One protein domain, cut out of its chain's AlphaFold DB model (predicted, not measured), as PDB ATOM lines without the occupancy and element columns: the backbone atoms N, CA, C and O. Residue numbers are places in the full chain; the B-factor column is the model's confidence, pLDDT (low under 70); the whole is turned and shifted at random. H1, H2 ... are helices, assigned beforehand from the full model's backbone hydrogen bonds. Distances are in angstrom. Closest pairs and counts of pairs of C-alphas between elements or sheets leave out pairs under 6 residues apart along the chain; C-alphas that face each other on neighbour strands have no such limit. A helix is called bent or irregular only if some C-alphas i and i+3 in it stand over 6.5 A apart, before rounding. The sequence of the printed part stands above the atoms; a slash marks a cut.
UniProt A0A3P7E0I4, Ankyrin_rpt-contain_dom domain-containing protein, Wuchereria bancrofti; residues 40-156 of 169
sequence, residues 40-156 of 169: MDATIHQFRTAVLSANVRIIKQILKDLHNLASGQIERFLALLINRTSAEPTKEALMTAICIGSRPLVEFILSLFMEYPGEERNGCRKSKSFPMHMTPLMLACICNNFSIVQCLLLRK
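This is residues 40 to 156 of the 169 residues of the protein "Ankyrin_rpt-contain_dom domain-containing protein" of Wuchereria bancrofti (UniProt A0A3P7E0I4). Look first for a helical hairpin, H4 and H5, in the middle of a seven-helix body; on one side of it H3 packs on H4 and H1 on H5, with H2 beyond them, packed on H1 and H3, and on the other side lies the hairpin of H6 and H7, with H6 packed on H4. The long link of residues 116 to 135 loops from H5 to H6. The printed part has 117 residues, with seven named helices in the order H1 to H7 and no named strand: the class is all helix. It is compact, with a radius of gyration of the C-alphas of 13.0 A, and rounded, spanning 33 by 28 by 26 A.

Find C-alpha 40 at (-16.703, -42.957, 4.238); from there H1 runs 18.1 A to residue 52. Next come H2, residues 56 to 65, and H3, residues 71 to 82, 16.7 A long. H4, residues 88 to 100, starts at C-alpha 88, (-34.894, -36.992, -12.490), and measures 18.5 A. H5, residues 103 to 115, measures 20.6 A; it is irregular, but only just, with C-alphas 112 and 115 at 6.52 A. H6 holds residues 136 to 142, and H7, residues 146 to 154, ends at C-alpha 154, (-12.563, -39.862, -12.176).

Begin with the hub, H4 and H5, each touching three helices. They form a hairpin at a shallow tilt of 14 degrees, opposite ways, with closest C-alphas Ala 97 and Val 106 at 5.7 A. H3 touches H4 with residues 77 to 81 alone, closest at the C-alphas of Leu 80 and Pro 89, 4.9 A. H2 and H3 form a hairpin at a steep tilt of 44 degrees, closest at the C-alphas of Leu 63 and Ile 74, 6.5 A. H1 and H2 form another, at 30 degrees, closest at the C-alphas of Ala 50 and Ile 59, 6.0 A. H1 touches H5 with residues 44 to 48 alone, at a steep tilt of 50 degrees; the C-alphas of Ile 44 and Phe 108 are closest, 5.4 A. On to H6: it touches H4 where the C-alphas of Met 95 and Pro 136 are closest, 6.0 A. H6 and H7 form a hairpin, closest at the C-alphas of Ala 140 and Val 149, 5.6 A. H1 and H4, for instance, are apart. Every O i to N i+4 pair is within hydrogen-bond range in H1, H2, H3, H4, H6 and H7; in H5, 5 of 9 are.

The C-alphas of Ser 53 and Asn 144 are farthest apart, 34.5 A. The printed part has no cut. The link from H5 to H6 is long, with 20 residues; the other links are tight. The mean pLDDT of the printed part is 92.2, and no printed residue is under 70.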
ATOM      1  N   MET A  40     -15.920 -43.608   5.289       83.04
ATOM      2  CA  MET A  40     -16.703 -42.957   4.238       83.04
ATOM      3  C   MET A  40     -17.400 -43.981   3.344       83.04
ATOM      4  O   MET A  40     -18.594 -43.850   3.107       83.04
ATOM      5  N   ASP A  41     -16.704 -45.043   2.927       84.88
ATOM      6  CA  ASP A  41     -17.307 -46.114   2.117       84.88
ATOM      7  C   ASP A  41     -18.458 -46.806   2.858       84.88
ATOM      8  O   ASP A  41     -19.527 -47.047   2.291       84.88
ATOM      9  N   ALA A  42     -18.275 -47.065   4.159       90.62
ATOM     10  CA  ALA A  42     -19.330 -47.605   5.013       90.62
ATOM     11  C   ALA A  42     -20.532 -46.650   5.110       90.62
ATOM     12  O   ALA A  42     -21.680 -47.089   5.031       90.62
ATOM     13  N   THR A  43     -20.274 -45.343   5.211       91.96
ATOM     14  CA  THR A  43     -21.321 -44.311   5.267       91.96
ATOM     15  C   THR A  43     -22.059 -44.185   3.932       91.96
ATOM     16  O   THR A  43     -23.286 -44.118   3.924       91.96
ATOM     17  N   ILE A  44     -21.350 -44.241   2.797       91.98
ATOM     18  CA  ILE A  44     -21.938 -44.284   1.448       91.98
ATOM     19  C   ILE A  44     -22.873 -45.489   1.326       91.98
ATOM     20  O   ILE A  44     -24.012 -45.355   0.874       91.98
ATOM     21  N   HIS A  45     -22.414 -46.667   1.757       92.49
ATOM     22  CA  HIS A  45     -23.229 -47.875   1.732       92.49
ATOM     23  C   HIS A  45     -24.470 -47.732   2.625       92.49
ATOM     24  O   HIS A  45     -25.582 -48.017   2.182       92.49
ATOM     25  N   GLN A  46     -24.307 -47.247   3.858       93.84
ATOM     26  CA  GLN A  46     -25.414 -47.018   4.788       93.84
ATOM     27  C   GLN A  46     -26.435 -46.023   4.225       93.84
ATOM     28  O   GLN A  46     -27.638 -46.281   4.287       93.84
ATOM     29  N   PHE A  47     -25.967 -44.920   3.637       94.74
ATOM     30  CA  PHE A  47     -26.807 -43.926   2.979       94.74
ATOM     31  C   PHE A  47     -27.607 -44.555   1.839       94.74
ATOM     32  O   PHE A  47     -28.831 -44.426   1.795       94.74
ATOM     33  N   ARG A  48     -26.943 -45.309   0.958       94.19
ATOM     34  CA  ARG A  48     -27.600 -45.995  -0.157       94.19
ATOM     35  C   ARG A  48     -28.672 -46.972   0.326       94.19
ATOM     36  O   ARG A  48     -29.790 -46.939  -0.180       94.19
ATOM     37  N   THR A  49     -28.369 -47.807   1.321       94.79
ATOM     38  CA  THR A  49     -29.343 -48.740   1.911       94.79
ATOM     39  C   THR A  49     -30.517 -47.999   2.555       94.79
ATOM     40  O   THR A  49     -31.666 -48.419   2.406       94.79
ATOM     41  N   ALA A  50     -30.264 -46.879   3.234       95.25
ATOM     42  CA  ALA A  50     -31.310 -46.060   3.837       95.25
ATOM     43  C   ALA A  50     -32.240 -45.445   2.780       95.25
ATOM     44  O   ALA A  50     -33.457 -45.491   2.944       95.25
ATOM     45  N   VAL A  51     -31.694 -44.937   1.671       94.57
ATOM     46  CA  VAL A  51     -32.484 -44.403   0.547       94.57
ATOM     47  C   VAL A  51     -33.307 -45.506  -0.123       94.57
ATOM     48  O   VAL A  51     -34.496 -45.318  -0.362       94.57
ATOM     49  N   LEU A  52     -32.709 -46.675  -0.374       92.38
ATOM     50  CA  LEU A  52     -33.392 -47.832  -0.971       92.38
ATOM     51  C   LEU A  52     -34.539 -48.367  -0.105       92.38
ATOM     52  O   LEU A  52     -35.569 -48.777  -0.630       92.38
ATOM     53  N   SER A  53     -34.374 -48.341   1.217       94.15
ATOM     54  CA  SER A  53     -35.400 -48.760   2.182       94.15
ATOM     55  C   SER A  53     -36.377 -47.644   2.570       94.15
ATOM     56  O   SER A  53     -37.205 -47.846   3.458       94.15
ATOM     57  N   ALA A  54     -36.280 -46.464   1.942       92.78
ATOM     58  CA  ALA A  54     -37.038 -45.262   2.294       92.78
ATOM     59  C   ALA A  54     -36.971 -44.908   3.797       92.78
ATOM     60  O   ALA A  54     -37.910 -44.356   4.376       92.78
ATOM     61  N   ASN A  55     -35.844 -45.203   4.455       94.14
ATOM     62  CA  ASN A  55     -35.645 -44.934   5.874       94.14
ATOM     63  C   ASN A  55     -35.291 -43.461   6.111       94.14
ATOM     64  O   ASN A  55     -34.133 -43.083   6.313       94.14
ATOM     65  N   VAL A  56     -36.327 -42.623   6.126       94.33
ATOM     66  CA  VAL A  56     -36.234 -41.162   6.282       94.33
ATOM     67  C   VAL A  56     -35.431 -40.750   7.516       94.33
ATOM     68  O   VAL A  56     -34.707 -39.757   7.472       94.33
ATOM     69  N   ARG A  57     -35.517 -41.511   8.616       94.62
ATOM     70  CA  ARG A  57     -34.812 -41.194   9.869       94.62
ATOM     71  C   ARG A  57     -33.299 -41.260   9.687       94.62
ATOM     72  O   ARG A  57     -32.610 -40.318  10.065       94.62
ATOM     73  N   ILE A  58     -32.802 -42.339   9.079       94.17
ATOM     74  CA  ILE A  58     -31.364 -42.525   8.844       94.17
ATOM     75  C   ILE A  58     -30.861 -41.526   7.802       94.17
ATOM     76  O   ILE A  58     -29.832 -40.896   8.027       94.17
ATOM     77  N   ILE A  59     -31.602 -41.314   6.708       93.99
ATOM     78  CA  ILE A  59     -31.222 -40.331   5.679       93.99
ATOM     79  C   ILE A  59     -31.094 -38.939   6.310       93.99
ATOM     80  O   ILE A  59     -30.093 -38.257   6.114       93.99
ATOM     81  N   LYS A  60     -32.078 -38.534   7.124       94.04
ATOM     82  CA  LYS A  60     -32.065 -37.244   7.821       94.04
ATOM     83  C   LYS A  60     -30.903 -37.129   8.802       94.04
ATOM     84  O   LYS A  60     -30.347 -36.044   8.921       94.04
ATOM     85  N   GLN A  61     -30.548 -38.208   9.499       93.67
ATOM     86  CA  GLN A  61     -29.400 -38.214  10.403       93.67
ATOM     87  C   GLN A  61     -28.095 -37.998   9.629       93.67
ATOM     88  O   GLN A  61     -27.388 -37.043   9.915       93.67
ATOM     89  N   ILE A  62     -27.855 -38.784   8.576       92.84
ATOM     90  CA  ILE A  62     -26.654 -38.654   7.736       92.84
ATOM     91  C   ILE A  62     -26.554 -37.246   7.132       92.84
ATOM     92  O   ILE A  62     -25.485 -36.648   7.128       92.84
ATOM     93  N   LEU A  63     -27.670 -36.678   6.656       93.09
ATOM     94  CA  LEU A  63     -27.694 -35.311   6.127       93.09
ATOM     95  C   LEU A  63     -27.434 -34.244   7.202       93.09
ATOM     96  O   LEU A  63     -26.856 -33.214   6.889       93.09
ATOM     97  N   LYS A  64     -27.848 -34.458   8.455       91.53
ATOM     98  CA  LYS A  64     -27.536 -33.538   9.563       91.53
ATOM     99  C   LYS A  64     -26.069 -33.599   9.977       91.53
ATOM    100  O   LYS A  64     -25.527 -32.582  10.395       91.53
ATOM    101  N   ASP A  65     -25.462 -34.776   9.872       89.29
ATOM    102  CA  ASP A  65     -24.056 -34.989  10.211       89.29
ATOM    103  C   ASP A  65     -23.121 -34.341   9.171       89.29
ATOM    104  O   ASP A  65     -21.966 -34.035   9.465       89.29
ATOM    105  N   LEU A  66     -23.623 -34.068   7.959       86.26
ATOM    106  CA  LEU A  66     -22.921 -33.259   6.968       86.26
ATOM    107  C   LEU A  66     -22.970 -31.775   7.357       86.26
ATOM    108  O   LEU A  66     -24.021 -31.133   7.339       86.26
ATOM    109  N   HIS A  67     -21.803 -31.202   7.646       71.28
ATOM    110  CA  HIS A  67     -21.663 -29.762   7.836       71.28
ATOM    111  C   HIS A  67     -22.138 -28.986   6.590       71.28
ATOM    112  O   HIS A  67     -21.988 -29.451   5.458       71.28
ATOM    113  N   ASN A  68     -22.670 -27.778   6.804       78.46
ATOM    114  CA  ASN A  68     -23.128 -26.822   5.777       78.46
ATOM    115  C   ASN A  68     -24.505 -27.080   5.135       78.46
ATOM    116  O   ASN A  68     -24.822 -26.443   4.132       78.46
ATOM    117  N   LEU A  69     -25.352 -27.945   5.705       86.63
ATOM    118  CA  LEU A  69     -26.745 -28.083   5.263       86.63
ATOM    119  C   LEU A  69     -27.723 -27.336   6.180       86.63
ATOM    120  O   LEU A  69     -27.846 -27.627   7.368       86.63
ATOM    121  N   ALA A  70     -28.474 -26.395   5.607       89.59
ATOM    122  CA  ALA A  70     -29.587 -25.742   6.288       89.59
ATOM    123  C   ALA A  70     -30.796 -26.689   6.411       89.59
ATOM    124  O   ALA A  70     -31.017 -27.554   5.562       89.59
ATOM    125  N   SER A  71     -31.647 -26.481   7.419       89.14
ATOM    126  CA  SER A  71     -32.845 -27.308   7.648       89.14
ATOM    127  C   SER A  71     -33.747 -27.413   6.410       89.14
ATOM    128  O   SER A  71     -34.174 -28.509   6.054       89.14
ATOM    129  N   GLY A  72     -33.969 -26.303   5.698       90.14
ATOM    130  CA  GLY A  72     -34.750 -26.289   4.456       90.14
ATOM    131  C   GLY A  72     -34.111 -27.083   3.310       90.14
ATOM    132  O   GLY A  72     -34.821 -27.686   2.507       90.14
ATOM    133  N   GLN A  73     -32.776 -27.145   3.251       91.17
ATOM    134  CA  GLN A  73     -32.071 -27.970   2.265       91.17
ATOM    135  C   GLN A  73     -32.236 -29.455   2.584       91.17
ATOM    136  O   GLN A  73     -32.477 -30.238   1.671       91.17
ATOM    137  N   ILE A  74     -32.176 -29.839   3.865       92.24
ATOM    138  CA  ILE A  74     -32.385 -31.229   4.294       92.24
ATOM    139  C   ILE A  74     -33.775 -31.710   3.875       92.24
ATOM    140  O   ILE A  74     -33.884 -32.762   3.252       92.24
ATOM    141  N   GLU A  75     -34.829 -30.938   4.148       93.15
ATOM    142  CA  GLU A  75     -36.193 -31.317   3.747       93.15
ATOM    143  C   GLU A  75     -36.333 -31.421   2.218       93.15
ATOM    144  O   GLU A  75     -36.945 -32.366   1.712       93.15
ATOM    145  N   ARG A  76     -35.694 -30.515   1.462       92.78
ATOM    146  CA  ARG A  76     -35.645 -30.604  -0.007       92.78
ATOM    147  C   ARG A  76     -34.942 -31.879  -0.477       92.78
ATOM    148  O   ARG A  76     -35.457 -32.560  -1.361       92.78
ATOM    149  N   PHE A  77     -33.795 -32.225   0.108       94.23
ATOM    150  CA  PHE A  77     -33.090 -33.465  -0.215       94.23
ATOM    151  C   PHE A  77     -33.921 -34.694   0.131       94.23
ATOM    152  O   PHE A  77     -33.992 -35.605  -0.683       94.23
ATOM    153  N   LEU A  78     -34.598 -34.720   1.281       94.54
ATOM    154  CA  LEU A  78     -35.483 -35.829   1.640       94.54
ATOM    155  C   LEU A  78     -36.578 -36.026   0.585       94.54
ATOM    156  O   LEU A  78     -36.768 -37.144   0.112       94.54
ATOM    157  N   ALA A  79     -37.235 -34.948   0.149       93.89
ATOM    158  CA  ALA A  79     -38.257 -35.023  -0.893       93.89
ATOM    159  C   ALA A  79     -37.711 -35.563  -2.231       93.89
ATOM    160  O   ALA A  79     -38.367 -36.380  -2.878       93.89
ATOM    161  N   LEU A  80     -36.507 -35.141  -2.633       94.10
ATOM    162  CA  LEU A  80     -35.872 -35.586  -3.878       94.10
ATOM    163  C   LEU A  80     -35.373 -37.036  -3.805       94.10
ATOM    164  O   LEU A  80     -35.553 -37.786  -4.755       94.10
ATOM    165  N   LEU A  81     -34.766 -37.439  -2.686       93.93
ATOM    166  CA  LEU A  81     -34.142 -38.755  -2.522       93.93
ATOM    167  C   LEU A  81     -35.165 -39.875  -2.296       93.93
ATOM    168  O   LEU A  81     -34.935 -41.007  -2.718       93.93
ATOM    169  N   ILE A  82     -36.287 -39.575  -1.636       93.10
ATOM    170  CA  ILE A  82     -37.379 -40.539  -1.432       93.10
ATOM    171  C   ILE A  82     -38.155 -40.753  -2.738       93.10
ATOM    172  O   ILE A  82     -38.640 -41.855  -3.001       93.10
ATOM    173  N   ASN A  83     -38.263 -39.720  -3.579       91.81
ATOM    174  CA  ASN A  83     -38.944 -39.831  -4.860       91.81
ATOM    175  C   ASN A  83     -38.083 -40.574  -5.888       91.81
ATOM    176  O   ASN A  83     -37.268 -39.991  -6.599       91.81
ATOM    177  N   ARG A  84     -38.329 -41.878  -6.002       90.36
ATOM    178  CA  ARG A  84     -37.580 -42.782  -6.878       90.36
ATOM    179  C   ARG A  84     -38.378 -43.256  -8.095       90.36
ATOM    180  O   ARG A  84     -38.058 -44.283  -8.683       90.36
ATOM    181  N   THR A  85     -39.422 -42.526  -8.497       90.68
ATOM    182  CA  THR A  85     -40.234 -42.895  -9.675       90.68
ATOM    183  C   THR A  85     -39.470 -42.754 -10.997       90.68
ATOM    184  O   THR A  85     -39.898 -43.282 -12.018       90.68
ATOM    185  N   SER A  86     -38.365 -42.003 -11.011       92.64
ATOM    186  CA  SER A  86     -37.470 -41.823 -12.160       92.64
ATOM    187  C   SER A  86     -36.093 -41.347 -11.685       92.64
ATOM    188  O   SER A  86     -35.944 -40.987 -10.521       92.64
ATOM    189  N   ALA A  87     -35.109 -41.263 -12.583       93.41
ATOM    190  CA  ALA A  87     -33.793 -40.699 -12.264       93.41
ATOM    191  C   ALA A  87     -33.808 -39.169 -12.040       93.41
ATOM    192  O   ALA A  87     -32.856 -38.618 -11.496       93.41
ATOM    193  N   GLU A  88     -34.864 -38.463 -12.466       93.82
ATOM    194  CA  GLU A  88     -34.894 -36.992 -12.490       93.82
ATOM    195  C   GLU A  88     -34.759 -36.332 -11.101       93.82
ATOM    196  O   GLU A  88     -33.940 -35.419 -10.981       93.82
ATOM    197  N   PRO A  89     -35.461 -36.775 -10.036       94.26
ATOM    198  CA  PRO A  89     -35.266 -36.223  -8.694       94.26
ATOM    199  C   PRO A  89     -33.838 -36.420  -8.170       94.26
ATOM    200  O   PRO A  89     -33.259 -35.501  -7.592       94.26
ATOM    201  N   THR A  90     -33.231 -37.580  -8.438       94.77
ATOM    202  CA  THR A  90     -31.844 -37.881  -8.055       94.77
ATOM    203  C   THR A  90     -30.845 -36.985  -8.786       94.77
ATOM    204  O   THR A  90     -29.886 -36.512  -8.176       94.77
ATOM    205  N   LYS A  91     -31.074 -36.689 -10.073       95.47
ATOM    206  CA  LYS A  91     -30.262 -35.708 -10.813       95.47
ATOM    207  C   LYS A  91     -30.389 -34.311 -10.223       95.47
ATOM    208  O   LYS A  91     -29.375 -33.647 -10.038       95.47
ATOM    209  N   GLU A  92     -31.600 -33.871  -9.883       94.98
ATOM    210  CA  GLU A  92     -31.782 -32.557  -9.259       94.98
ATOM    211  C   GLU A  92     -31.085 -32.490  -7.893       94.98
ATOM    212  O   GLU A  92     -30.452 -31.480  -7.576       94.98
ATOM    213  N   ALA A  93     -31.132 -33.571  -7.112       95.30
ATOM    214  CA  ALA A  93     -30.384 -33.677  -5.865       95.30
ATOM    215  C   ALA A  93     -28.872 -33.564  -6.117       95.30
ATOM    216  O   ALA A  93     -28.201 -32.789  -5.439       95.30
ATOM    217  N   LEU A  94     -28.338 -34.268  -7.121       95.99
ATOM    218  CA  LEU A  94     -26.921 -34.195  -7.484       95.99
ATOM    219  C   LEU A  94     -26.510 -32.763  -7.845       95.99
ATOM    220  O   LEU A  94     -25.544 -32.241  -7.296       95.99
ATOM    221  N   MET A  95     -27.275 -32.106  -8.718       95.27
ATOM    222  CA  MET A  95     -27.017 -30.725  -9.134       95.27
ATOM    223  C   MET A  95     -27.083 -29.756  -7.946       95.27
ATOM    224  O   MET A  95     -26.219 -28.897  -7.788       95.27
ATOM    225  N   THR A  96     -28.054 -29.946  -7.051       94.09
ATOM    226  CA  THR A  96     -28.183 -29.147  -5.824       94.09
ATOM    227  C   THR A  96     -26.982 -29.349  -4.894       94.09
ATOM    228  O   THR A  96     -26.462 -28.379  -4.349       94.09
ATOM    229  N   ALA A  97     -26.498 -30.583  -4.734       94.77
ATOM    230  CA  ALA A  97     -25.321 -30.881  -3.918       94.77
ATOM    231  C   ALA A  97     -24.036 -30.250  -4.477       94.77
ATOM    232  O   ALA A  97     -23.199 -29.783  -3.705       94.77
ATOM    233  N   ILE A  98     -23.908 -30.182  -5.807       94.83
ATOM    234  CA  ILE A  98     -22.799 -29.494  -6.479       94.83
ATOM    235  C   ILE A  98     -22.843 -27.992  -6.193       94.83
ATOM    236  O   ILE A  98     -21.817 -27.434  -5.816       94.83
ATOM    237  N   CYS A  99     -24.017 -27.355  -6.280       92.97
ATOM    238  CA  CYS A  99     -24.174 -25.939  -5.922       92.97
ATOM    239  C   CYS A  99     -23.818 -25.645  -4.460       92.97
ATOM    240  O   CYS A  99     -23.284 -24.583  -4.164       92.97
ATOM    241  N   ILE A 100     -24.103 -26.573  -3.543       91.90
ATOM    242  CA  ILE A 100     -23.721 -26.447  -2.127       91.90
ATOM    243  C   ILE A 100     -22.201 -26.597  -1.945       91.90
ATOM    244  O   ILE A 100     -21.644 -26.108  -0.967       91.90
ATOM    245  N   GLY A 101     -21.516 -27.272  -2.874       91.54
ATOM    246  CA  GLY A 101     -20.072 -27.501  -2.819       91.54
ATOM    247  C   GLY A 101     -19.654 -28.651  -1.896       91.54
ATOM    248  O   GLY A 101     -18.468 -28.797  -1.600       91.54
ATOM    249  N   SER A 102     -20.597 -29.489  -1.452       90.67
ATOM    250  CA  SER A 102     -20.315 -30.613  -0.552       90.67
ATOM    251  C   SER A 102     -19.920 -31.867  -1.335       90.67
ATOM    252  O   SER A 102     -20.772 -32.619  -1.813       90.67
ATOM    253  N   ARG A 103     -18.611 -32.124  -1.441       91.40
ATOM    254  CA  ARG A 103     -18.079 -33.339  -2.082       91.40
ATOM    255  C   ARG A 103     -18.620 -34.647  -1.472       91.40
ATOM    256  O   ARG A 103     -19.031 -35.497  -2.262       91.40
ATOM    257  N   PRO A 104     -18.697 -34.829  -0.136       92.12
ATOM    258  CA  PRO A 104     -19.252 -36.056   0.442       92.12
ATOM    259  C   PRO A 104     -20.701 -36.293   0.012       92.12
ATOM    260  O   PRO A 104     -21.064 -37.400  -0.373       92.12
ATOM    261  N   LEU A 105     -21.516 -35.234  -0.006       93.35
ATOM    262  CA  LEU A 105     -22.907 -35.323  -0.438       93.35
ATOM    263  C   LEU A 105     -23.020 -35.676  -1.926       93.35
ATOM    264  O   LEU A 105     -23.869 -36.482  -2.307       93.35
ATOM    265  N   VAL A 106     -22.147 -35.114  -2.764       94.70
ATOM    266  CA  VAL A 106     -22.058 -35.487  -4.179       94.70
ATOM    267  C   VAL A 106     -21.724 -36.974  -4.329       94.70
ATOM    268  O   VAL A 106     -22.406 -37.668  -5.077       94.70
ATOM    269  N   GLU A 107     -20.749 -37.501  -3.585       93.28
ATOM    270  CA  GLU A 107     -20.395 -38.930  -3.619       93.28
ATOM    271  C   GLU A 107     -21.535 -39.829  -3.108       93.28
ATOM    272  O   GLU A 107     -21.832 -40.861  -3.719       93.28
ATOM    273  N   PHE A 108     -22.245 -39.403  -2.058       94.11
ATOM    274  CA  PHE A 108     -23.430 -40.094  -1.542       94.11
ATOM    275  C   PHE A 108     -24.509 -40.217  -2.614       94.11
ATOM    276  O   PHE A 108     -25.019 -41.309  -2.861       94.11
ATOM    277  N   ILE A 109     -24.829 -39.120  -3.301       95.09
ATOM    278  CA  ILE A 109     -25.859 -39.114  -4.342       95.09
ATOM    279  C   ILE A 109     -25.392 -39.882  -5.585       95.09
ATOM    280  O   ILE A 109     -26.169 -40.649  -6.153       95.09
ATOM    281  N   LEU A 110     -24.120 -39.765  -5.978       94.66
ATOM    282  CA  LEU A 110     -23.536 -40.533  -7.086       94.66
ATOM    283  C   LEU A 110     -23.625 -42.051  -6.864       94.66
ATOM    284  O   LEU A 110     -23.732 -42.804  -7.831       94.66
ATOM    285  N   SER A 111     -23.626 -42.511  -5.609       93.30
ATOM    286  CA  SER A 111     -23.811 -43.930  -5.280       93.30
ATOM    287  C   SER A 111     -25.209 -44.466  -5.632       93.30
ATOM    288  O   SER A 111     -25.371 -45.668  -5.848       93.30
ATOM    289  N   LEU A 112     -26.211 -43.586  -5.746       94.08
ATOM    290  CA  LEU A 112     -27.590 -43.949  -6.087       94.08
ATOM    291  C   LEU A 112     -27.770 -44.213  -7.588       94.08
ATOM    292  O   LEU A 112     -28.659 -44.963  -7.982       94.08
ATOM    293  N   PHE A 113     -26.895 -43.669  -8.438       93.31
ATOM    294  CA  PHE A 113     -26.957 -43.859  -9.894       93.31
ATOM    295  C   PHE A 113     -26.533 -45.251 -10.366       93.31
ATOM    296  O   PHE A 113     -26.615 -45.543 -11.554       93.31
ATOM    297  N   MET A 114     -26.160 -46.159  -9.458       86.89
ATOM    298  CA  MET A 114     -25.983 -47.569  -9.821       86.89
ATOM    299  C   MET A 114     -27.257 -48.194 -10.411       86.89
ATOM    300  O   MET A 114     -27.171 -49.184 -11.126       86.89
ATOM    301  N   GLU A 115     -28.427 -47.617 -10.134       83.54
ATOM    302  CA  GLU A 115     -29.714 -48.062 -10.681       83.54
ATOM    303  C   GLU A 115     -30.041 -47.429 -12.043       83.54
ATOM    304  O   GLU A 115     -30.932 -47.901 -12.744       83.54
ATOM    305  N   TYR A 116     -29.301 -46.385 -12.434       88.32
ATOM    306  CA  TYR A 116     -29.495 -45.612 -13.662       88.32
ATOM    307  C   TYR A 116     -28.136 -45.261 -14.297       88.32
ATOM    308  O   TYR A 116     -27.738 -44.093 -14.303       88.32
ATOM    309  N   PRO A 117     -27.382 -46.255 -14.797       87.51
ATOM    310  CA  PRO A 117     -26.021 -46.030 -15.265       87.51
ATOM    311  C   PRO A 117     -25.977 -45.020 -16.418       87.51
ATOM    312  O   PRO A 117     -26.646 -45.187 -17.436       87.51
ATOM    313  N   GLY A 118     -25.156 -43.981 -16.273       89.48
ATOM    314  CA  GLY A 118     -24.963 -42.927 -17.266       89.48
ATOM    315  C   GLY A 118     -25.922 -41.744 -17.126       89.48
ATOM    316  O   GLY A 118     -25.624 -40.671 -17.657       89.48
ATOM    317  N   GLU A 119     -27.025 -41.877 -16.382       92.86
ATOM    318  CA  GLU A 119     -27.949 -40.764 -16.137       92.86
ATOM    319  C   GLU A 119     -27.303 -39.651 -15.305       92.86
ATOM    320  O   GLU A 119     -27.676 -38.488 -15.454       92.86
ATOM    321  N   GLU A 120     -26.283 -39.968 -14.503       92.16
ATOM    322  CA  GLU A 120     -25.494 -38.995 -13.746       92.16
ATOM    323  C   GLU A 120     -24.704 -38.029 -14.637       92.16
ATOM    324  O   GLU A 120     -24.207 -37.016 -14.157       92.16
ATOM    325  N   ARG A 121     -24.546 -38.323 -15.931       93.38
ATOM    326  CA  ARG A 121     -23.799 -37.466 -16.871       93.38
ATOM    327  C   ARG A 121     -24.691 -36.448 -17.571       93.38
ATOM    328  O   ARG A 121     -24.187 -35.487 -18.148       93.38
ATOM    329  N   ASN A 122     -26.001 -36.650 -17.503       91.45
ATOM    330  CA  ASN A 122     -26.991 -35.848 -18.202       91.45
ATOM    331  C   ASN A 122     -27.548 -34.742 -17.301       91.45
ATOM    332  O   ASN A 122     -27.589 -34.869 -16.077       91.45
ATOM    333  N   GLY A 123     -28.031 -33.664 -17.917       89.89
ATOM    334  CA  GLY A 123     -28.776 -32.627 -17.207       89.89
ATOM    335  C   GLY A 123     -30.164 -33.086 -16.744       89.89
ATOM    336  O   GLY A 123     -30.667 -34.152 -17.121       89.89
ATOM    337  N   CYS A 124     -30.799 -32.247 -15.924       89.14
ATOM    338  CA  CYS A 124     -32.161 -32.467 -15.435       89.14
ATOM    339  C   CYS A 124     -33.169 -31.942 -16.463       89.14
ATOM    340  O   CYS A 124     -33.276 -30.735 -16.658       89.14
ATOM    341  N   ARG A 125     -33.944 -32.818 -17.105       89.11
ATOM    342  CA  ARG A 125     -34.916 -32.407 -18.134       89.11
ATOM    343  C   ARG A 125     -36.151 -31.750 -17.531       89.11
ATOM    344  O   ARG A 125     -36.764 -30.905 -18.171       89.11
ATOM    345  N   LYS A 126     -36.541 -32.176 -16.326       86.36
ATOM    346  CA  LYS A 126     -37.778 -31.736 -15.656       86.36
ATOM    347  C   LYS A 126     -37.551 -30.742 -14.516       86.36
ATOM    348  O   LYS A 126     -38.516 -30.357 -13.857       86.36
ATOM    349  N   SER A 127     -36.305 -30.343 -14.255       87.50
ATOM    350  CA  SER A 127     -36.023 -29.413 -13.163       87.50
ATOM    351  C   SER A 127     -36.397 -27.989 -13.548       87.50
ATOM    352  O   SER A 127     -36.096 -27.526 -14.644       87.50
ATOM    353  N   LYS A 128     -37.011 -27.266 -12.609       89.11
ATOM    354  CA  LYS A 128     -37.222 -25.815 -12.726       89.11
ATOM    355  C   LYS A 128     -35.972 -25.012 -12.357       89.11
ATOM    356  O   LYS A 128     -35.908 -23.827 -12.661       89.11
ATOM    357  N   SER A 129     -35.015 -25.640 -11.668       89.21
ATOM    358  CA  SER A 129     -33.834 -24.959 -11.119       89.21
ATOM    359  C   SER A 129     -32.654 -24.956 -12.090       89.21
ATOM    360  O   SER A 129     -31.844 -24.036 -12.063       89.21
ATOM    361  N   PHE A 130     -32.548 -25.982 -12.939       92.74
ATOM    362  CA  PHE A 130     -31.382 -26.205 -13.789       92.74
ATOM    363  C   PHE A 130     -31.788 -26.296 -15.262       92.74
ATOM    364  O   PHE A 130     -32.728 -27.027 -15.579       92.74
ATOM    365  N   PRO A 131     -31.078 -25.613 -16.179       92.48
ATOM    366  CA  PRO A 131     -31.289 -25.791 -17.610       92.48
ATOM    367  C   PRO A 131     -31.052 -27.243 -18.040       92.48
ATOM    368  O   PRO A 131     -30.107 -27.884 -17.585       92.48
ATOM    369  N   MET A 132     -31.852 -27.743 -18.987       91.35
ATOM    370  CA  MET A 132     -31.787 -29.148 -19.425       91.35
ATOM    371  C   MET A 132     -30.426 -29.585 -19.994       91.35
ATOM    372  O   MET A 132     -30.094 -30.766 -19.952       91.35
ATOM    373  N   HIS A 133     -29.657 -28.644 -20.544       91.38
ATOM    374  CA  HIS A 133     -28.342 -28.891 -21.137       91.38
ATOM    375  C   HIS A 133     -27.204 -28.809 -20.110       91.38
ATOM    376  O   HIS A 133     -26.079 -29.187 -20.423       91.38
ATOM    377  N   MET A 134     -27.476 -28.310 -18.899       93.77
ATOM    378  CA  MET A 134     -26.471 -28.181 -17.852       93.77
ATOM    379  C   MET A 134     -26.135 -29.565 -17.302       93.77
ATOM    380  O   MET A 134     -26.964 -30.193 -16.640       93.77
ATOM    381  N   THR A 135     -24.922 -30.042 -17.560       94.71
ATOM    382  CA  THR A 135     -24.437 -31.299 -16.976       94.71
ATOM    383  C   THR A 135     -23.843 -31.064 -15.585       94.71
ATOM    384  O   THR A 135     -23.394 -29.952 -15.287       94.71
ATOM    385  N   PRO A 136     -23.756 -32.100 -14.732       96.09
ATOM    386  CA  PRO A 136     -23.085 -31.986 -13.434       96.09
ATOM    387  C   PRO A 136     -21.635 -31.508 -13.531       96.09
ATOM    388  O   PRO A 136     -21.189 -30.721 -12.702       96.09
ATOM    389  N   LEU A 137     -20.906 -31.931 -14.571       96.30
ATOM    390  CA  LEU A 137     -19.527 -31.495 -14.787       96.30
ATOM    391  C   LEU A 137     -19.459 -30.014 -15.183       96.30
ATOM    392  O   LEU A 137     -18.635 -29.291 -14.635       96.30
ATOM    393  N   MET A 138     -20.352 -29.550 -16.067       95.78
ATOM    394  CA  MET A 138     -20.457 -28.122 -16.405       95.78
ATOM    395  C   MET A 138     -20.717 -27.284 -15.153       95.78
ATOM    396  O   MET A 138     -20.015 -26.306 -14.908       95.78
ATOM    397  N   LEU A 139     -21.682 -27.702 -14.329       95.68
ATOM    398  CA  LEU A 139     -22.036 -26.991 -13.107       95.68
ATOM    399  C   LEU A 139     -20.884 -26.971 -12.095       95.68
ATOM    400  O   LEU A 139     -20.595 -25.923 -11.530       95.68
ATOM    401  N   ALA A 140     -20.184 -28.093 -11.900       95.99
ATOM    402  CA  ALA A 140     -19.032 -28.156 -11.002       95.99
ATOM    403  C   ALA A 140     -17.896 -27.214 -11.438       95.99
ATOM    404  O   ALA A 140     -17.267 -26.581 -10.588       95.99
ATOM    405  N   CYS A 141     -17.667 -27.090 -12.752       95.58
ATOM    406  CA  CYS A 141     -16.722 -26.125 -13.313       95.58
ATOM    407  C   CYS A 141     -17.170 -24.678 -13.067       95.58
ATOM    408  O   CYS A 141     -16.354 -23.858 -12.658       95.58
ATOM    409  N   ILE A 142     -18.458 -24.367 -13.265       95.08
ATOM    410  CA  ILE A 142     -19.020 -23.028 -13.006       95.08
ATOM    411  C   ILE A 142     -18.887 -22.651 -11.524       95.08
ATOM    412  O   ILE A 142     -18.519 -21.525 -11.208       95.08
ATOM    413  N   CYS A 143     -19.123 -23.598 -10.614       93.38
ATOM    414  CA  CYS A 143     -18.956 -23.400  -9.173       93.38
ATOM    415  C   CYS A 143     -17.484 -23.344  -8.719       93.38
ATOM    416  O   CYS A 143     -17.234 -23.221  -7.522       93.38
ATOM    417  N   ASN A 144     -16.515 -23.472  -9.635       94.73
ATOM    418  CA  ASN A 144     -15.077 -23.444  -9.357       94.73
ATOM    419  C   ASN A 144     -14.634 -24.415  -8.235       94.73
ATOM    420  O   ASN A 144     -13.726 -24.126  -7.455       94.73
ATOM    421  N   ASN A 145     -15.284 -25.581  -8.128       92.58
ATOM    422  CA  ASN A 145     -14.969 -26.571  -7.096       92.58
ATOM    423  C   ASN A 145     -14.135 -27.719  -7.676       92.58
ATOM    424  O   ASN A 145     -14.664 -28.757  -8.083       92.58
ATOM    425  N   PHE A 146     -12.811 -27.542  -7.680       93.10
ATOM    426  CA  PHE A 146     -11.857 -28.515  -8.229       93.10
ATOM    427  C   PHE A 146     -11.999 -29.921  -7.635       93.10
ATOM    428  O   PHE A 146     -11.841 -30.903  -8.358       93.10
ATOM    429  N   SER A 147     -12.354 -30.037  -6.350       92.17
ATOM    430  CA  SER A 147     -12.517 -31.338  -5.691       92.17
ATOM    431  C   SER A 147     -13.686 -32.141  -6.281       92.17
ATOM    432  O   SER A 147     -13.569 -33.345  -6.518       92.17
ATOM    433  N   ILE A 148     -14.797 -31.465  -6.591       94.62
ATOM    434  CA  ILE A 148     -15.969 -32.068  -7.230       94.62
ATOM    435  C   ILE A 148     -15.682 -32.333  -8.707       94.62
ATOM    436  O   ILE A 148     -15.990 -33.419  -9.196       94.62
ATOM    437  N   VAL A 149     -15.046 -31.389  -9.409       95.48
ATOM    438  CA  VAL A 149     -14.638 -31.572 -10.813       95.48
ATOM    439  C   VAL A 149     -13.766 -32.820 -10.953       95.48
ATOM    440  O   VAL A 149     -14.058 -33.685 -11.777       95.48
ATOM    441  N   GLN A 150     -12.752 -32.973 -10.099       93.68
ATOM    442  CA  GLN A 150     -11.899 -34.157 -10.071       93.68
ATOM    443  C   GLN A 150     -12.709 -35.435  -9.805       93.68
ATOM    444  O   GLN A 150     -12.533 -36.424 -10.517       93.68
ATOM    445  N   CYS A 151     -13.623 -35.416  -8.828       93.04
ATOM    446  CA  CYS A 151     -14.489 -36.556  -8.515       93.04
ATOM    447  C   CYS A 151     -15.327 -36.996  -9.731       93.04
ATOM    448  O   CYS A 151     -15.368 -38.181 -10.072       93.04
ATOM    449  N   LEU A 152     -15.930 -36.045 -10.448       95.41
ATOM    450  CA  LEU A 152     -16.727 -36.321 -11.646       95.41
ATOM    451  C   LEU A 152     -15.860 -36.835 -12.809       95.41
ATOM    452  O   LEU A 152     -16.232 -37.801 -13.479       95.41
ATOM    453  N   LEU A 153     -14.676 -36.255 -13.028       94.22
ATOM    454  CA  LEU A 153     -13.741 -36.708 -14.066       94.22
ATOM    455  C   LEU A 153     -13.247 -38.141 -13.812       94.22
ATOM    456  O   LEU A 153     -13.207 -38.954 -14.740       94.22
ATOM    457  N   LEU A 154     -12.943 -38.495 -12.557       92.04
ATOM    458  CA  LEU A 154     -12.563 -39.862 -12.176       92.04
ATOM    459  C   LEU A 154     -13.668 -40.878 -12.503       92.04
ATOM    460  O   LEU A 154     -13.377 -42.005 -12.905       92.04
ATOM    461  N   ARG A 155     -14.937 -40.462 -12.432       90.98
ATOM    462  CA  ARG A 155     -16.116 -41.264 -12.801       90.98
ATOM    463  C   ARG A 155     -16.467 -41.203 -14.292       90.98
ATOM    464  O   ARG A 155     -17.562 -41.605 -14.693       90.98
ATOM    465  N   LYS A 156     -15.532 -40.740 -15.130       92.67
ATOM    466  CA  LYS A 156     -15.660 -40.667 -16.594       92.67
ATOM    467  C   LYS A 156     -16.782 -39.735 -17.066       92.67
ATOM    468  O   LYS A 156     -17.365 -39.963 -18.125       92.67
TER     469      LYS A 156